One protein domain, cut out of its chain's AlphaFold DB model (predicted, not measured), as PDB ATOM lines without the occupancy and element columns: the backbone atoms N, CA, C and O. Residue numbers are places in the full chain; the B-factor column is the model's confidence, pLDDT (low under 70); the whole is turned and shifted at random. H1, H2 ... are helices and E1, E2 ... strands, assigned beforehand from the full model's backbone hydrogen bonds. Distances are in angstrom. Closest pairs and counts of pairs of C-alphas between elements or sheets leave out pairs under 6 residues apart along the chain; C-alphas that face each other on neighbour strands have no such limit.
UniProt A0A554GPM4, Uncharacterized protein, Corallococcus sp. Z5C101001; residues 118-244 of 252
ATOM      1  N   LEU A 118     -16.112-100.715 237.504       91.88
ATOM      2  CA  LEU A 118     -16.970-101.637 236.782       91.88
ATOM      3  C   LEU A 118     -17.327-102.832 237.663       91.88
ATOM      4  O   LEU A 118     -16.445-103.491 238.216       91.88
ATOM      5  N   VAL A 119     -18.622-103.108 237.779       91.25
ATOM      6  CA  VAL A 119     -19.141-104.287 238.485       91.25
ATOM      7  C   VAL A 119     -19.945-105.204 237.572       91.25
ATOM      8  O   VAL A 119     -20.122-106.378 237.893       91.25
ATOM      9  N   ASP A 120     -20.435-104.695 236.441       88.00
ATOM     10  CA  ASP A 120     -21.140-105.500 235.450       88.00
ATOM     11  C   ASP A 120     -21.122-104.841 234.071       88.00
ATOM     12  O   ASP A 120     -21.173-103.612 233.963       88.00
ATOM     13  N   VAL A 121     -21.134-105.665 233.025       88.06
ATOM     14  CA  VAL A 121     -21.458-105.237 231.662       88.06
ATOM     15  C   VAL A 121     -22.499-106.188 231.096       88.06
ATOM     16  O   VAL A 121     -22.366-107.410 231.173       88.06
ATOM     17  N   ILE A 122     -23.547-105.621 230.511       87.06
ATOM     18  CA  ILE A 122     -24.618-106.383 229.869       87.06
ATOM     19  C   ILE A 122     -24.709-105.904 228.432       87.06
ATOM     20  O   ILE A 122     -24.891-104.716 228.187       87.06
ATOM     21  N   LEU A 123     -24.574-106.824 227.488       85.44
ATOM     22  CA  LEU A 123     -24.702-106.574 226.061       85.44
ATOM     23  C   LEU A 123     -26.008-107.191 225.571       85.44
ATOM     24  O   LEU A 123     -26.342-108.325 225.916       85.44
ATOM     25  N   SER A 124     -26.750-106.456 224.755       80.12
ATOM     26  CA  SER A 124     -27.880-107.027 224.022       80.12
ATOM     27  C   SER A 124     -27.404-107.706 222.757       80.12
ATOM     28  O   SER A 124     -26.379-107.324 222.197       80.12
ATOM     29  N   ASP A 125     -28.184-108.646 222.236       71.56
ATOM     30  CA  ASP A 125     -27.982-109.108 220.871       71.56
ATOM     31  C   ASP A 125     -28.425-108.079 219.808       71.56
ATOM     32  O   ASP A 125     -29.278-107.210 220.004       71.56
ATOM     33  N   TRP A 126     -27.836-108.192 218.622       68.00
ATOM     34  CA  TRP A 126     -28.174-107.443 217.414       68.00
ATOM     35  C   TRP A 126     -29.518-107.898 216.815       68.00
ATOM     36  O   TRP A 126     -30.037-107.308 215.867       68.00
ATOM     37  N   SER A 127     -30.129-108.953 217.370       66.25
ATOM     38  CA  SER A 127     -31.460-109.412 216.968       66.25
ATOM     39  C   SER A 127     -32.519-108.338 217.170       66.25
ATOM     40  O   SER A 127     -33.496-108.330 216.423       66.25
ATOM     41  N   TRP A 128     -32.313-107.407 218.109       72.88
ATOM     42  CA  TRP A 128     -33.183-106.246 218.253       72.88
ATOM     43  C   TRP A 128     -33.298-105.441 216.949       72.88
ATOM     44  O   TRP A 128     -34.414-105.255 216.472       72.88
ATOM     45  N   GLU A 129     -32.186-105.046 216.313       66.56
ATOM     46  CA  GLU A 129     -32.219-104.271 215.058       66.56
ATOM     47  C   GLU A 129     -32.901-105.055 213.926       66.56
ATOM     48  O   GLU A 129     -33.767-104.534 213.217       66.56
ATOM     49  N   ARG A 130     -32.582-106.352 213.803       68.94
ATOM     50  CA  ARG A 130     -33.183-107.233 212.785       68.94
ATOM     51  C   ARG A 130     -34.694-107.392 212.959       68.94
ATOM     52  O   ARG A 130     -35.420-107.485 211.971       68.94
ATOM     53  N   ASN A 131     -35.169-107.453 214.200       69.19
ATOM     54  CA  ASN A 131     -36.591-107.568 214.517       69.19
ATOM     55  C   ASN A 131     -37.310-106.218 214.407       69.19
ATOM     56  O   ASN A 131     -38.454-106.173 213.952       69.19
ATOM     57  N   HIS A 132     -36.624-105.121 214.733       70.94
ATOM     58  CA  HIS A 132     -37.124-103.765 214.541       70.94
ATOM     59  C   HIS A 132     -37.398-103.480 213.057       70.94
ATOM     60  O   HIS A 132     -38.476-102.992 212.721       70.94
ATOM     61  N   ALA A 133     -36.499-103.890 212.151       69.19
ATOM     62  CA  ALA A 133     -36.708-103.800 210.699       69.19
ATOM     63  C   ALA A 133     -37.952-104.571 210.206       69.19
ATOM     64  O   ALA A 133     -38.501-104.264 209.151       69.19
ATOM     65  N   LYS A 134     -38.427-105.551 210.984       77.88
ATOM     66  CA  LYS A 134     -39.644-106.335 210.723       77.88
ATOM     67  C   LYS A 134     -40.877-105.810 211.477       77.88
ATOM     68  O   LYS A 134     -41.900-106.486 211.507       77.88
ATOM     69  N   GLY A 135     -40.789-104.637 212.111       74.81
ATOM     70  CA  GLY A 135     -41.890-104.002 212.844       74.81
ATOM     71  C   GLY A 135     -42.113-104.516 214.271       74.81
ATOM     72  O   GLY A 135     -43.116-104.168 214.894       74.81
ATOM     73  N   VAL A 136     -41.204-105.326 214.827       69.44
ATOM     74  CA  VAL A 136     -41.330-105.876 216.187       69.44
ATOM     75  C   VAL A 136     -40.453-105.088 217.162       69.44
ATOM     76  O   VAL A 136     -39.234-105.237 217.171       69.44
ATOM     77  N   LYS A 137     -41.077-104.287 218.035       68.62
ATOM     78  CA  LYS A 137     -40.400-103.492 219.078       68.62
ATOM     79  C   LYS A 137     -40.468-104.168 220.454       68.62
ATOM     80  O   LYS A 137     -41.188-103.714 221.339       68.62
ATOM     81  N   LYS A 138     -39.763-105.287 220.636       68.75
ATOM     82  CA  LYS A 138     -39.646-105.965 221.945       68.75
ATOM     83  C   LYS A 138     -38.288-105.680 222.589       68.75
ATOM     84  O   LYS A 138     -37.369-105.227 221.909       68.75
ATOM     85  N   ALA A 139     -38.170-105.923 223.896       68.69
ATOM     86  CA  ALA A 139     -36.870-105.966 224.563       68.69
ATOM     87  C   ALA A 139     -35.946-106.988 223.888       68.69
ATOM     88  O   ALA A 139     -36.434-107.919 223.238       68.69
ATOM     89  N   ALA A 140     -34.630-106.782 224.005       66.88
ATOM     90  CA  ALA A 140     -33.654-107.725 223.468       66.88
ATOM     91  C   ALA A 140     -33.970-109.128 224.005       66.88
ATOM     92  O   ALA A 140     -34.157-109.319 225.206       66.88
ATOM     93  N   THR A 141     -34.106-110.096 223.100       62.03
ATOM     94  CA  THR A 141     -34.489-111.470 223.458       62.03
ATOM     95  C   THR A 141     -33.318-112.252 224.024       62.03
ATOM     96  O   THR A 141     -33.525-113.195 224.783       62.03
ATOM     97  N   THR A 142     -32.099-111.836 223.681       69.44
ATOM     98  CA  THR A 142     -30.866-112.412 224.206       69.44
ATOM     99  C   THR A 142     -30.058-111.299 224.850       69.44
ATOM    100  O   THR A 142     -29.701-110.314 224.202       69.44
ATOM    101  N   LEU A 143     -29.782-111.467 226.137       75.31
ATOM    102  CA  LEU A 143     -28.899-110.608 226.908       75.31
ATOM    103  C   LEU A 143     -27.677-111.434 227.278       75.31
ATOM    104  O   LEU A 143     -27.809-112.532 227.820       75.31
ATOM    105  N   VAL A 144     -26.499-110.903 226.989       73.06
ATOM    106  CA  VAL A 144     -25.226-111.532 227.310       73.06
ATOM    107  C   VAL A 144     -24.558-110.696 228.384       73.06
ATOM    108  O   VAL A 144     -24.275-109.515 228.188       73.06
ATOM    109  N   ARG A 145     -24.311-111.300 229.546       75.25
ATOM    110  CA  ARG A 145     -23.434-110.681 230.538       75.25
ATOM    111  C   ARG A 145     -22.017-110.831 230.027       75.25
ATOM    112  O   ARG A 145     -21.537-111.946 229.860       75.25
ATOM    113  N   ALA A 146     -21.384-109.709 229.742       60.69
ATOM    114  CA  ALA A 146     -20.048-109.697 229.203       60.69
ATOM    115  C   ALA A 146     -19.085-109.353 230.335       60.69
ATOM    116  O   ALA A 146     -19.158-108.290 230.936       60.69
ATOM    117  N   MET A 147     -18.145-110.238 230.617       63.41
ATOM    118  CA  MET A 147     -16.847-109.822 231.135       63.41
ATOM    119  C   MET A 147     -15.868-110.256 230.063       63.41
ATOM    120  O   MET A 147     -15.473-111.419 230.057       63.41
ATOM    121  N   PRO A 148     -15.547-109.380 229.100       52.78
ATOM    122  CA  PRO A 148     -14.978-109.844 227.839       52.78
ATOM    123  C   PRO A 148     -13.575-110.465 227.899       52.78
ATOM    124  O   PRO A 148     -13.062-110.926 226.891       52.78
ATOM    125  N   TYR A 149     -12.994-110.546 229.095       50.84
ATOM    126  CA  TYR A 149     -11.755-111.268 229.384       50.84
ATOM    127  C   TYR A 149     -11.917-112.512 230.266       50.84
ATOM    128  O   TYR A 149     -10.972-113.274 230.442       50.84
ATOM    129  N   GLN A 150     -13.102-112.729 230.835       59.38
ATOM    130  CA  GLN A 150     -13.473-114.032 231.390       59.38
ATOM    131  C   GLN A 150     -14.023-114.947 230.296       59.38
ATOM    132  O   GLN A 150     -13.910-116.164 230.404       59.38
ATOM    133  N   ASP A 151     -14.596-114.353 229.246       64.56
ATOM    134  CA  ASP A 151     -15.188-115.077 228.133       64.56
ATOM    135  C   ASP A 151     -15.040-114.289 226.822       64.56
ATOM    136  O   ASP A 151     -15.939-113.553 226.410       64.56
ATOM    137  N   SER A 152     -13.887-114.427 226.158       63.34
ATOM    138  CA  SER A 152     -13.619-113.782 224.861       63.34
ATOM    139  C   SER A 152     -14.544-114.280 223.745       63.34
ATOM    140  O   SER A 152     -14.691-113.616 222.716       63.34
ATOM    141  N   LYS A 153     -15.256-115.397 223.965       69.81
ATOM    142  CA  LYS A 153     -16.282-115.900 223.044       69.81
ATOM    143  C   LYS A 153     -17.423-114.914 222.862       69.81
ATOM    144  O   LYS A 153     -18.064-114.935 221.814       69.81
ATOM    145  N   VAL A 154     -17.647-113.997 223.811       69.06
ATOM    146  CA  VAL A 154     -18.646-112.926 223.671       69.06
ATOM    147  C   VAL A 154     -18.444-112.086 222.404       69.06
ATOM    148  O   VAL A 154     -19.420-111.636 221.808       69.06
ATOM    149  N   PHE A 155     -17.192-111.918 221.970       69.31
ATOM    150  CA  PHE A 155     -16.836-111.145 220.783       69.31
ATOM    151  C   PHE A 155     -16.900-111.940 219.477       69.31
ATOM    152  O   PHE A 155     -16.914-111.340 218.405       69.31
ATOM    153  N   GLN A 156     -16.918-113.272 219.557       67.88
ATOM    154  CA  GLN A 156     -16.760-114.163 218.404       67.88
ATOM    155  C   GLN A 156     -18.022-114.984 218.106       67.88
ATOM    156  O   GLN A 156     -18.385-115.164 216.948       67.88
ATOM    157  N   GLU A 157     -18.695-115.495 219.141       61.84
ATOM    158  CA  GLU A 157     -19.779-116.480 219.015       61.84
ATOM    159  C   GLU A 157     -21.175-115.844 219.062       61.84
ATOM    160  O   GLU A 157     -22.131-116.373 218.487       61.84
ATOM    161  N   TYR A 158     -21.319-114.697 219.725       61.78
ATOM    162  CA  TYR A 158     -22.615-114.049 219.899       61.78
ATOM    163  C   TYR A 158     -22.808-112.939 218.874       61.78
ATOM    164  O   TYR A 158     -21.922-112.123 218.635       61.78
ATOM    165  N   THR A 159     -24.025-112.821 218.333       58.38
ATOM    166  CA  THR A 159     -24.456-111.597 217.641       58.38
ATOM    167  C   THR A 159     -24.690-110.493 218.678       58.38
ATOM    168  O   THR A 159     -25.793-109.979 218.785       58.38
ATOM    169  N   ALA A 160     -23.714-110.192 219.531       62.09
ATOM    170  CA  ALA A 160     -23.810-109.137 220.526       62.09
ATOM    171  C   ALA A 160     -23.753-107.767 219.838       62.09
ATOM    172  O   ALA A 160     -23.145-107.600 218.780       62.09
ATOM    173  N   SER A 161     -24.379-106.765 220.446       64.38
ATOM    174  CA  SER A 161     -24.245-105.364 220.068       64.38
ATOM    175  C   SER A 161     -22.866-104.857 220.470       64.38
ATOM    176  O   SER A 161     -22.694-104.084 221.414       64.38
ATOM    177  N   LEU A 162     -21.852-105.304 219.740       68.94
ATOM    178  CA  LEU A 162     -20.480-104.869 219.955       68.94
ATOM    179  C   LEU A 162     -20.304-103.368 219.679       68.94
ATOM    180  O   LEU A 162     -19.302-102.791 220.085       68.94
ATOM    181  N   ASN A 163     -21.312-102.717 219.084       73.81
ATOM    182  CA  ASN A 163     -21.430-101.266 218.949       73.81
ATOM    183  C   ASN A 163     -21.182-100.523 220.269       73.81
ATOM    184  O   ASN A 163     -20.548 -99.474 220.252       73.81
ATOM    185  N   PHE A 164     -21.599-101.087 221.410       82.19
ATOM    186  CA  PHE A 164     -21.328-100.498 222.726       82.19
ATOM    187  C   PHE A 164     -19.824-100.376 223.028       82.19
ATOM    188  O   PHE A 164     -19.393 -99.429 223.683       82.19
ATOM    189  N   MET A 165     -19.008-101.313 222.539       78.81
ATOM    190  CA  MET A 165     -17.555-101.333 222.749       78.81
ATOM    191  C   MET A 165     -16.764-100.802 221.546       78.81
ATOM    192  O   MET A 165     -15.559-100.605 221.655       78.81
ATOM    193  N   LYS A 166     -17.414-100.585 220.397       76.19
ATOM    194  CA  LYS A 166     -16.753-100.201 219.148       76.19
ATOM    195  C   LYS A 166     -16.331 -98.732 219.171       76.19
ATOM    196  O   LYS A 166     -17.155 -97.854 219.425       76.19
ATOM    197  N   ILE A 167     -15.070 -98.465 218.845       75.56
ATOM    198  CA  ILE A 167     -14.510 -97.111 218.740       75.56
ATOM    199  C   ILE A 167     -15.132 -96.362 217.556       75.56
ATOM    200  O   ILE A 167     -15.493 -96.961 216.541       75.56
ATOM    201  N   GLY A 168     -15.263 -95.041 217.674       76.31
ATOM    202  CA  GLY A 168     -15.690 -94.156 216.588       76.31
ATOM    203  C   GLY A 168     -17.179 -94.247 216.267       76.31
ATOM    204  O   GLY A 168     -17.684 -93.467 215.463       76.31
ATOM    205  N   TYR A 169     -17.898 -95.176 216.898       78.12
ATOM    206  CA  TYR A 169     -19.338 -95.272 216.766       78.12
ATOM    207  C   TYR A 169     -19.987 -94.179 217.628       78.12
ATOM    208  O   TYR A 169     -19.789 -94.130 218.842       78.12
ATOM    209  N   VAL A 170     -20.672 -93.254 216.954       85.31
ATOM    210  CA  VAL A 170     -21.291 -92.039 217.507       85.31
ATOM    211  C   VAL A 170     -22.719 -91.900 216.967       85.31
ATOM    212  O   VAL A 170     -23.129 -92.619 216.057       85.31
ATOM    213  N   GLY A 171     -23.498 -90.974 217.523       85.88
ATOM    214  CA  GLY A 171     -24.893 -90.726 217.141       85.88
ATOM    215  C   GLY A 171     -25.904 -91.634 217.843       85.88
ATOM    216  O   GLY A 171     -27.111 -91.440 217.704       85.88
ATOM    217  N   GLN A 172     -25.438 -92.601 218.634       87.38
ATOM    218  CA  GLN A 172     -26.305 -93.452 219.439       87.38
ATOM    219  C   GLN A 172     -26.874 -92.667 220.612       87.38
ATOM    220  O   GLN A 172     -26.207 -91.812 221.200       87.38
ATOM    221  N   THR A 173     -28.096 -93.005 221.004       92.12
ATOM    222  CA  THR A 173     -28.667 -92.458 222.232       92.12
ATOM    223  C   THR A 173     -28.094 -93.166 223.450       92.12
ATOM    224  O   THR A 173     -27.910 -94.382 223.424       92.12
ATOM    225  N   ALA A 174     -27.855 -92.431 224.529       93.81
ATOM    226  CA  ALA A 174     -27.344 -92.989 225.773       93.81
ATOM    227  C   ALA A 174     -28.086 -92.447 226.994       93.81
ATOM    228  O   ALA A 174     -28.638 -91.349 226.942       93.81
ATOM    229  N   SER A 175     -28.067 -93.201 228.093       95.12
ATOM    230  CA  SER A 175     -28.450 -92.744 229.427       95.12
ATOM    231  C   SER A 175     -27.309 -92.937 230.426       95.12
ATOM    232  O   SER A 175     -26.555 -93.908 230.356       95.12
ATOM    233  N   VAL A 176     -27.194 -92.006 231.370       95.88
ATOM    234  CA  VAL A 176     -26.373 -92.123 232.576       95.88
ATOM    235  C   VAL A 176     -27.305 -91.993 233.770       95.88
ATOM    236  O   VAL A 176     -27.957 -90.962 233.941       95.88
ATOM    237  N   GLU A 177     -27.396 -93.048 234.569       95.50
ATOM    238  CA  GLU A 177     -28.383 -93.196 235.642       95.50
ATOM    239  C   GLU A 177     -27.691 -93.439 236.969       95.50
ATOM    240  O   GLU A 177     -26.798 -94.278 237.047       95.50
ATOM    241  N   PHE A 178     -28.115 -92.732 238.011       95.19
ATOM    242  CA  PHE A 178     -27.545 -92.834 239.348       95.19
ATOM    243  C   PHE A 178     -28.546 -93.480 240.300       95.19
ATOM    244  O   PHE A 178     -29.691 -93.038 240.410       95.19
ATOM    245  N   PHE A 179     -28.089 -94.515 241.000       94.69
ATOM    246  CA  PHE A 179     -28.869 -95.308 241.943       94.69
ATOM    247  C   PHE A 179     -28.251 -95.209 243.331       94.69
ATOM    248  O   PHE A 179     -27.030 -95.277 243.471       94.69
ATOM    249  N   ASP A 180     -29.088 -95.120 244.361       92.38
ATOM    250  CA  ASP A 180     -28.625 -95.100 245.748       92.38
ATOM    251  C   ASP A 180     -27.918 -96.407 246.126       92.38
ATOM    252  O   ASP A 180     -28.313 -97.486 245.679       92.38
ATOM    253  N   ALA A 181     -26.954 -96.334 247.049       90.06
ATOM    254  CA  ALA A 181     -26.218 -97.498 247.568       90.06
ATOM    255  C   ALA A 181     -27.099 -98.606 248.170       90.06
ATOM    256  O   ALA A 181     -26.677 -99.757 248.257       90.06
ATOM    257  N   LYS A 182     -28.326 -98.272 248.587       92.50
ATOM    258  CA  LYS A 182     -29.304 -99.236 249.112       92.50
ATOM    259  C   LYS A 182     -30.010-100.038 248.017       92.50
ATOM    260  O   LYS A 182     -30.657-101.028 248.340       92.50
ATOM    261  N   THR A 183     -29.922 -99.608 246.760       94.12
ATOM    262  CA  THR A 183     -30.557-100.289 245.629       94.12
ATOM    263  C   THR A 183     -29.801-101.586 245.345       94.12
ATOM    264  O   THR A 183     -28.607-101.527 245.032       94.12
ATOM    265  N   PRO A 184     -30.446-102.762 245.435       94.75
ATOM    266  CA  PRO A 184     -29.791-104.016 245.095       94.75
ATOM    267  C   PRO A 184     -29.344-104.025 243.631       94.75
ATOM    268  O   PRO A 184     -30.097-103.627 242.740       94.75
ATOM    269  N   LEU A 185     -28.140-104.538 243.365       91.50
ATOM    270  CA  LEU A 185     -27.591-104.602 242.006       91.50
ATOM    271  C   LEU A 185     -28.509-105.382 241.047       91.50
ATOM    272  O   LEU A 185     -28.645-105.006 239.887       91.50
ATOM    273  N   ASP A 186     -29.196-106.419 241.531       92.88
ATOM    274  CA  ASP A 186     -30.174-107.175 240.739       92.88
ATOM    275  C   ASP A 186     -31.388-106.351 240.310       92.88
ATOM    276  O   ASP A 186     -31.919-106.570 239.221       92.88
ATOM    277  N   ASP A 187     -31.817-105.390 241.121       94.88
ATOM    278  CA  ASP A 187     -32.945-104.529 240.773       94.88
ATOM    279  C   ASP A 187     -32.525-103.477 239.743       94.88
ATOM    280  O   ASP A 187     -33.270-103.219 238.796       94.88
ATOM    281  N   ILE A 188     -31.292-102.965 239.847       93.38
ATOM    282  CA  ILE A 188     -30.679-102.115 238.812       93.38
ATOM    283  C   ILE A 188     -30.619-102.879 237.482       93.38
ATOM    284  O   ILE A 188     -31.082-102.376 236.457       93.38
ATOM    285  N   ARG A 189     -30.116-104.122 237.502       90.94
ATOM    286  CA  ARG A 189     -30.064-104.990 236.314       90.94
ATOM    287  C   ARG A 189     -31.443-105.152 235.697       90.94
ATOM    288  O   ARG A 189     -31.611-104.821 234.530       90.94
ATOM    289  N   LYS A 190     -32.431-105.604 236.481       90.31
ATOM    290  CA  LYS A 190     -33.807-105.822 236.005       90.31
ATOM    291  C   LYS A 190     -34.394-104.559 235.379       90.31
ATOM    292  O   LYS A 190     -35.010-104.646 234.316       90.31
ATOM    293  N   ALA A 191     -34.187-103.401 236.008       90.12
ATOM    294  CA  ALA A 191     -34.685-102.122 235.513       90.12
ATOM    295  C   ALA A 191     -34.085-101.745 234.150       90.12
ATOM    296  O   ALA A 191     -34.815-101.271 233.278       90.12
ATOM    297  N   ILE A 192     -32.782-101.972 233.950       90.06
ATOM    298  CA  ILE A 192     -32.087-101.679 232.689       90.06
ATOM    299  C   ILE A 192     -32.468-102.700 231.613       90.06
ATOM    300  O   ILE A 192     -32.898-102.322 230.524       90.06
ATOM    301  N   THR A 193     -32.384-103.995 231.922       86.75
ATOM    302  CA  THR A 193     -32.625-105.079 230.957       86.75
ATOM    303  C   THR A 193     -34.081-105.191 230.514       86.75
ATOM    304  O   THR A 193     -34.368-105.763 229.467       86.75
ATOM    305  N   GLY A 194     -35.018-104.647 231.298       85.00
ATOM    306  CA  GLY A 194     -36.430-104.579 230.927       85.00
ATOM    307  C   GLY A 194     -36.739-103.572 229.813       85.00
ATOM    308  O   GLY A 194     -37.870-103.536 229.326       85.00
ATOM    309  N   ARG A 195     -35.774-102.737 229.404       86.25
ATOM    310  CA  ARG A 195     -35.998-101.666 228.424       86.25
ATOM    311  C   ARG A 195     -35.739-102.145 226.994       86.25
ATOM    312  O   ARG A 195     -34.751-102.836 226.738       86.25
ATOM    313  N   PRO A 196     -36.594-101.766 226.029       83.88
ATOM    314  CA  PRO A 196     -36.353-102.074 224.628       83.88
ATOM    315  C   PRO A 196     -35.181-101.271 224.064       83.88
ATOM    316  O   PRO A 196     -34.888-100.174 224.529       83.88
ATOM    317  N   GLY A 197     -34.528-101.820 223.040       82.06
ATOM    318  CA  GLY A 197     -33.529-101.091 222.261       82.06
ATOM    319  C   GLY A 197     -32.187-100.875 222.945       82.06
ATOM    320  O   GLY A 197     -31.373-100.156 222.382       82.06
ATOM    321  N   MET A 198     -31.920-101.480 224.108       87.81
ATOM    322  CA  MET A 198     -30.588-101.444 224.721       87.81
ATOM    323  C   MET A 198     -29.562-102.071 223.768       87.81
ATOM    324  O   MET A 198     -29.794-103.167 223.264       87.81
ATOM    325  N   SER A 199     -28.434-101.401 223.549       86.69
ATOM    326  CA  SER A 199     -27.242-101.939 222.884       86.69
ATOM    327  C   SER A 199     -26.313-102.569 223.926       86.69
ATOM    328  O   SER A 199     -26.011-103.759 223.858       86.69
ATOM    329  N   GLY A 200     -25.959-101.815 224.964       89.31
ATOM    330  CA  GLY A 200     -25.178-102.325 226.080       89.31
ATOM    331  C   GLY A 200     -25.229-101.397 227.282       89.31
ATOM    332  O   GLY A 200     -25.610-100.234 227.163       89.31
ATOM    333  N   THR A 201     -24.866-101.925 228.446       92.56
ATOM    334  CA  THR A 201     -24.764-101.170 229.693       92.56
ATOM    335  C   THR A 201     -23.475-101.508 230.427       92.56
ATOM    336  O   THR A 201     -23.032-102.657 230.427       92.56
ATOM    337  N   ALA A 202     -22.903-100.512 231.093       92.94
ATOM    338  CA  ALA A 202     -21.854-100.669 232.084       92.94
ATOM    339  C   ALA A 202     -22.377-100.174 233.432       92.94
ATOM    340  O   ALA A 202     -22.735 -99.002 233.567       92.94
ATOM    341  N   ILE A 203     -22.405-101.064 234.425       94.56
ATOM    342  CA  ILE A 203     -22.790-100.731 235.796       94.56
ATOM    343  C   ILE A 203     -21.524-100.530 236.621       94.56
ATOM    344  O   ILE A 203     -20.625-101.376 236.643       94.56
ATOM    345  N   LEU A 204     -21.472 -99.396 237.305       95.19
ATOM    346  CA  LEU A 204     -20.330 -98.886 238.042       95.19
ATOM    347  C   LEU A 204     -20.714 -98.755 239.510       95.19
ATOM    348  O   LEU A 204     -21.729 -98.141 239.823       95.19
ATOM    349  N   SER A 205     -19.895 -99.279 240.414       95.12
ATOM    350  CA  SER A 205     -19.952 -98.901 241.826       95.12
ATOM    351  C   SER A 205     -19.170 -97.603 242.014       95.12
ATOM    352  O   SER A 205     -18.018 -97.519 241.585       95.12
ATOM    353  N   LEU A 206     -19.791 -96.581 242.604       95.31
ATOM    354  CA  LEU A 206     -19.155 -95.285 242.829       95.31
ATOM    355  C   LEU A 206     -18.185 -95.350 244.014       95.31
ATOM    356  O   LEU A 206     -18.486 -95.909 245.066       95.31
ATOM    357  N   SER A 207     -17.013 -94.745 243.837       92.62
ATOM    358  CA  SER A 207     -15.890 -94.813 244.787       92.62
ATOM    359  C   SER A 207     -16.150 -94.039 246.078       92.62
ATOM    360  O   SER A 207     -15.506 -94.286 247.091       92.62
ATOM    361  N   ASP A 208     -17.103 -93.110 246.055       88.25
ATOM    362  CA  ASP A 208     -17.557 -92.364 247.228       88.25
ATOM    363  C   ASP A 208     -18.521 -93.171 248.119       88.25
ATOM    364  O   ASP A 208     -18.964 -92.676 249.155       88.25
ATOM    365  N   GLY A 209     -18.866 -94.401 247.714       86.06
ATOM    366  CA  GLY A 209     -19.795 -95.278 248.422       86.06
ATOM    367  C   GLY A 209     -21.253 -94.813 248.381       86.06
ATOM    368  O   GLY A 209     -22.095 -95.424 249.038       86.06
ATOM    369  N   ASN A 210     -21.580 -93.758 247.626       85.19
ATOM    370  CA  ASN A 210     -22.934 -93.201 247.595       85.19
ATOM    371  C   ASN A 210     -23.882 -93.975 246.672       85.19
ATOM    372  O   ASN A 210     -25.097 -93.796 246.773       85.19
ATOM    373  N   GLY A 211     -23.369 -94.880 245.834       93.38
ATOM    374  CA  GLY A 211     -24.211 -95.824 245.111       93.38
ATOM    375  C   GLY A 211     -23.615 -96.353 243.823       93.38
ATOM    376  O   GLY A 211     -22.426 -96.669 243.755       93.38
ATOM    377  N   TYR A 212     -24.469 -96.487 242.813       96.00
ATOM    378  CA  TYR A 212     -24.108 -97.006 241.503       96.00
ATOM    379  C   TYR A 212     -24.407 -95.982 240.415       96.00
ATOM    380  O   TYR A 212     -25.366 -95.220 240.514       96.00
ATOM    381  N   ALA A 213     -23.618 -96.018 239.347       96.44
ATOM    382  CA  ALA A 213     -23.954 -95.379 238.086       96.44
ATOM    383  C   ALA A 213     -24.118 -96.448 237.003       96.44
ATOM    384  O   ALA A 213     -23.331 -97.388 236.943       96.44
ATOM    385  N   ALA A 214     -25.114 -96.309 236.137       95.62
ATOM    386  CA  ALA A 214     -25.248 -97.127 234.942       95.62
ATOM    387  C   ALA A 214     -25.144 -96.244 233.705       95.62
ATOM    388  O   ALA A 214     -25.937 -95.319 233.531       95.62
ATOM    389  N   TYR A 215     -24.177 -96.547 232.847       95.75
ATOM    390  CA  TYR A 215     -24.088 -95.973 231.514       95.75
ATOM    391  C   TYR A 215     -24.653 -96.968 230.509       95.75
ATOM    392  O   TYR A 215     -24.113 -98.063 230.373       95.75
ATOM    393  N   THR A 216     -25.725 -96.594 229.818       94.19
ATOM    394  CA  THR A 216     -26.418 -97.468 228.870       94.19
ATOM    395  C   THR A 216     -26.524 -96.798 227.514       94.19
ATOM    396  O   THR A 216     -26.962 -95.657 227.430       94.19
ATOM    397  N   GLU A 217     -26.191 -97.511 226.446       92.50
ATOM    398  CA  GLU A 217     -26.466 -97.075 225.076       92.50
ATOM    399  C   GLU A 217     -27.659 -97.820 224.503       92.50
ATOM    400  O   GLU A 217     -27.899 -98.990 224.812       92.50
ATOM    401  N   TYR A 218     -28.387 -97.136 223.629       89.50
ATOM    402  CA  TYR A 218     -29.582 -97.642 222.984       89.50
ATOM    403  C   TYR A 218     -29.534 -97.377 221.483       89.50
ATOM    404  O   TYR A 218     -29.123 -96.304 221.034       89.50
ATOM    405  N   TYR A 219     -30.047 -98.338 220.722       83.62
ATOM    406  CA  TYR A 219     -30.420 -98.151 219.323       83.62
ATOM    407  C   TYR A 219     -31.626 -97.215 219.179       83.62
ATOM    408  O   TYR A 219     -31.717 -96.451 218.226       83.62
ATOM    409  N   GLU A 220     -32.555 -97.267 220.139       83.69
ATOM    410  CA  GLU A 220     -33.714 -96.378 220.235       83.69
ATOM    411  C   GLU A 220     -33.952 -96.032 221.709       83.69
ATOM    412  O   GLU A 220     -34.220 -96.922 222.517       83.69
ATOM    413  N   LEU A 221     -33.863 -94.743 222.064       85.38
ATOM    414  CA  LEU A 221     -34.042 -94.289 223.446       85.38
ATOM    415  C   LEU A 221     -35.467 -94.602 223.955       85.38
ATOM    416  O   LEU A 221     -36.442 -94.072 223.397       85.38
ATOM    417  N   PRO A 222     -35.612 -95.383 225.044       85.75
ATOM    418  CA  PRO A 222     -36.904 -95.678 225.648       85.75
ATOM    419  C   PRO A 222     -37.669 -94.407 226.018       85.75
ATOM    420  O   PRO A 222     -37.100 -93.451 226.548       85.75
ATOM    421  N   SER A 223     -38.986 -94.399 225.795       83.31
ATOM    422  CA  SER A 223     -39.846 -93.251 226.127       83.31
ATOM    423  C   SER A 223     -39.769 -92.855 227.602       83.31
ATOM    424  O   SER A 223     -39.821 -91.668 227.913       83.31
ATOM    425  N   THR A 224     -39.570 -93.827 228.492       81.75
ATOM    426  CA  THR A 224     -39.420 -93.635 229.941       81.75
ATOM    427  C   THR A 224     -38.191 -92.816 230.336       81.75
ATOM    428  O   THR A 224     -38.152 -92.298 231.447       81.75
ATOM    429  N   LEU A 225     -37.200 -92.672 229.449       84.88
ATOM    430  CA  LEU A 225     -35.949 -91.957 229.720       84.88
ATOM    431  C   LEU A 225     -35.885 -90.567 229.072       84.88
ATOM    432  O   LEU A 225     -34.930 -89.828 229.308       84.88
ATOM    433  N   LYS A 226     -36.885 -90.185 228.267       71.75
ATOM    434  CA  LYS A 226     -36.865 -88.933 227.485       71.75
ATOM    435  C   LYS A 226     -37.031 -87.664 228.323       71.75
ATOM    436  O   LYS A 226     -36.646 -86.596 227.866       71.75
ATOM    437  N   SER A 227     -37.612 -87.767 229.517       63.69
ATOM    438  CA  SER A 227     -37.913 -86.622 230.394       63.69
ATOM    439  C   SER A 227     -37.153 -86.648 231.720       63.69
ATOM    440  O   SER A 227     -37.496 -85.907 232.638       63.69
ATOM    441  N   ALA A 228     -36.180 -87.542 231.866       70.69
ATOM    442  CA  ALA A 228     -35.481 -87.718 233.125       70.69
ATOM    443  C   ALA A 228     -34.318 -86.715 233.249       70.69
ATOM    444  O   ALA A 228     -33.682 -86.370 232.251       70.69
ATOM    445  N   GLN A 229     -34.092 -86.208 234.464       82.06
ATOM    446  CA  GLN A 229     -33.089 -85.177 234.746       82.06
ATOM    447  C   GLN A 229     -32.170 -85.583 235.899       82.06
ATOM    448  O   GLN A 229     -32.558 -86.338 236.796       82.06
ATOM    449  N   LEU A 230     -30.952 -85.040 235.880       87.31
ATOM    450  CA  LEU A 230     -30.004 -85.154 236.981       87.31
ATOM    451  C   LEU A 230     -30.296 -84.094 238.037       87.31
ATOM    452  O   LEU A 230     -30.384 -82.904 237.739       87.31
ATOM    453  N   SER A 231     -30.355 -84.528 239.289       85.12
ATOM    454  CA  SER A 231     -30.300 -83.650 240.451       85.12
ATOM    455  C   SER A 231     -28.922 -83.741 241.099       85.12
ATOM    456  O   SER A 231     -28.306 -84.809 241.152       85.12
ATOM    457  N   ARG A 232     -28.414 -82.592 241.552       84.50
ATOM    458  CA  ARG A 232     -27.089 -82.447 242.159       84.50
ATOM    459  C   ARG A 232     -27.238 -81.740 243.501       84.50
ATOM    460  O   ARG A 232     -27.767 -80.632 243.546       84.50
ATOM    461  N   ALA A 233     -26.780 -82.370 244.578       75.38
ATOM    462  CA  ALA A 233     -26.821 -81.813 245.929       75.38
ATOM    463  C   ALA A 233     -25.488 -82.074 246.642       75.38
ATOM    464  O   ALA A 233     -25.215 -83.183 247.107       75.38
ATOM    465  N   GLY A 234     -24.631 -81.051 246.707       71.69
ATOM    466  CA  GLY A 234     -23.249 -81.220 247.156       71.69
ATOM    467  C   GLY A 234     -22.486 -82.163 246.220       71.69
ATOM    468  O   GLY A 234     -22.467 -81.945 245.013       71.69
ATOM    469  N   SER A 235     -21.886 -83.221 246.772       68.69
ATOM    470  CA  SER A 235     -21.220 -84.277 245.994       68.69
ATOM    471  C   SER A 235     -22.170 -85.356 245.463       68.69
ATOM    472  O   SER A 235     -21.749 -86.190 244.668       68.69
ATOM    473  N   ARG A 236     -23.442 -85.366 245.889       79.12
ATOM    474  CA  ARG A 236     -24.400 -86.396 245.476       79.12
ATOM    475  C   ARG A 236     -25.023 -86.057 244.130       79.12
ATOM    476  O   ARG A 236     -25.483 -84.933 243.915       79.12
ATOM    477  N   VAL A 237     -25.094 -87.069 243.271       87.94
ATOM    478  CA  VAL A 237     -25.797 -87.031 241.988       87.94
ATOM    479  C   VAL A 237     -26.857 -88.119 241.994       87.94
ATOM    480  O   VAL A 237     -26.573 -89.253 242.366       87.94
ATOM    481  N   ALA A 238     -28.074 -87.766 241.598       90.38
ATOM    482  CA  ALA A 238     -29.197 -88.690 241.513       90.38
ATOM    483  C   ALA A 238     -30.019 -88.422 240.250       90.38
ATOM    484  O   ALA A 238     -30.026 -87.306 239.724       90.38
ATOM    485  N   GLY A 239     -30.763 -89.430 239.801       91.38
ATOM    486  CA  GLY A 239     -31.615 -89.335 238.620       91.38
ATOM    487  C   GLY A 239     -30.916 -89.821 237.358       91.38
ATOM    488  O   GLY A 239     -30.020 -90.664 237.410       91.38
ATOM    489  N   VAL A 240     -31.363 -89.315 236.213       93.19
ATOM    490  CA  VAL A 240     -30.963 -89.823 234.897       93.19
ATOM    491  C   VAL A 240     -30.698 -88.658 233.957       93.19
ATOM    492  O   VAL A 240     -31.475 -87.711 233.919       93.19
ATOM    493  N   ALA A 241     -29.638 -88.747 233.164       92.88
ATOM    494  CA  ALA A 241     -29.444 -87.918 231.982       92.88
ATOM    495  C   ALA A 241     -29.495 -88.798 230.742       92.88
ATOM    496  O   ALA A 241     -28.781 -89.794 230.677       92.88
ATOM    497  N   SER A 242     -30.285 -88.396 229.752       94.31
ATOM    498  CA  SER A 242     -30.323 -89.039 228.439       94.31
ATOM    499  C   SER A 242     -29.788 -88.090 227.380       94.31
ATOM    500  O   SER A 242     -30.026 -86.889 227.458       94.31
ATOM    501  N   GLY A 243     -29.082 -88.610 226.388       93.62
ATOM    502  CA  GLY A 243     -28.352 -87.807 225.418       93.62
ATOM    503  C   GLY A 243     -27.957 -88.578 224.172       93.62
ATOM    504  O   GLY A 243     -28.450 -89.682 223.928       93.62
ATOM    505  N   VAL A 244     -27.046 -87.993 223.407       93.50
ATOM    506  CA  VAL A 244     -26.426 -88.594 222.226       93.50
ATOM    507  C   VAL A 244     -24.925 -88.713 222.464       93.50
ATOM    508  O   VAL A 244     -24.299 -87.783 222.968       93.50
TER     509      VAL A 244
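AT A GLANCE: This is residues 118 to 244 of the 252 residues of an uncharacterized protein of Corallococcus sp. Z5C101001 (UniProt A0A554GPM4). The domain is a wall of seven antiparallel strands in one twisted sheet, with the helix H3 over one face, along the strands, and no named helix over the other. Two short helices, H1 and H2, lie off the sheet in the part where E1 and E2 are, and a stretch without a named element, residues 156 to 172, leads from H2 past the strand ends to E3. The printed part has 127 residues, with three named helices and seven named strands in the order E1, H1, E2, H2, E3, H3, E4, E5, E6, E7. Across the sheet the order is E2, E1, E4, E5, E3, E7, E6, and the class is mixed, helices and strands. The whole is compact, with a radius of gyration of the C-alphas of 14.7 A and spans of 45 by 34 by 29 A.

IN THESE COORDINATES: E1 holds residues 118 to 124 and begins at C-alpha 118, (-16.970, -101.637, 236.782); it is 17.6 A long. H1 is residues 127 to 132, 8.4 A long, E2 is residues 143 to 145, 6.6 A, and H2 is residues 152 to 155, 5.8 A. E3, residues 173 to 180, measures 23.7 A. H3 follows over residues 185 to 193, with 12.2 A from C-alpha 185 at (-27.591, -104.602, 242.006) to C-alpha 193. E4 is residues 198 to 206, 22.3 A, and E5 is residues 211 to 218, 22.8 A. E6 is residues 230 to 233, 10.1 A. E7 is residues 236 to 244, 23.4 A, and ends at C-alpha 244, (-26.426, -88.594, 222.226).

HOW THE PARTS SIT: E2 and E6 are the edge strands of the sheet. E2 and E1 are antiparallel at 153 degrees, with N 123 and O 144 within hydrogen-bond range at 2.8 A. E1 and E4 stand at 172 degrees, with N 201 and O 122 at 2.8 A. E4 and E5 form a hairpin at 163 degrees, with N 202 and O 215 at 2.8 A. E5 and E3 stand at 164 degrees, with N 175 and O 216 at 2.8 A. E3 and E7 stand at 169 degrees, with N 176 and O 241 at 2.8 A. E7 and E6, a hairpin, stand at 155 degrees, with N 231 and O 238 at 2.8 A. E7 bends by 69 degrees at residue 239; its pairing is staggered, with E6 over residues 236 to 239 and with E3 over residues 239 to 244. H3 is on the sheet at a height of 8.4 A, over E4 and only just over E5, on which 3 of its 9 C-alphas fall. It runs along the strands, at 19 degrees to E4 on the local plane; the closest C-alphas of the two are those of Ile 192 and Thr 201, 7.9 A apart. E3, H3 and E4 make a split strand-helix-strand unit, two strands running the same way with E5 between them, and its crossover is right-handed. H1 and H2 are not on the sheet. The closest C-alphas of E2 and H2, those of Val 144 and Val 154, are 7.6 A apart. In H1 and H3 every O i to N i+4 pair is within hydrogen-bond range; H2 is too short for such a pair.

THE WHOLE: The two C-alphas farthest apart, those of Lys 134 and Gly 234, are 47.2 A apart. The printed part has no cut. The links from H2 to E3, 17 residues, and from E5 to E6, 11 residues, are long. The mean pLDDT of the printed part is 81.4, and 32 residues are under 70, among them residues 136 to 142 and 146 to 162.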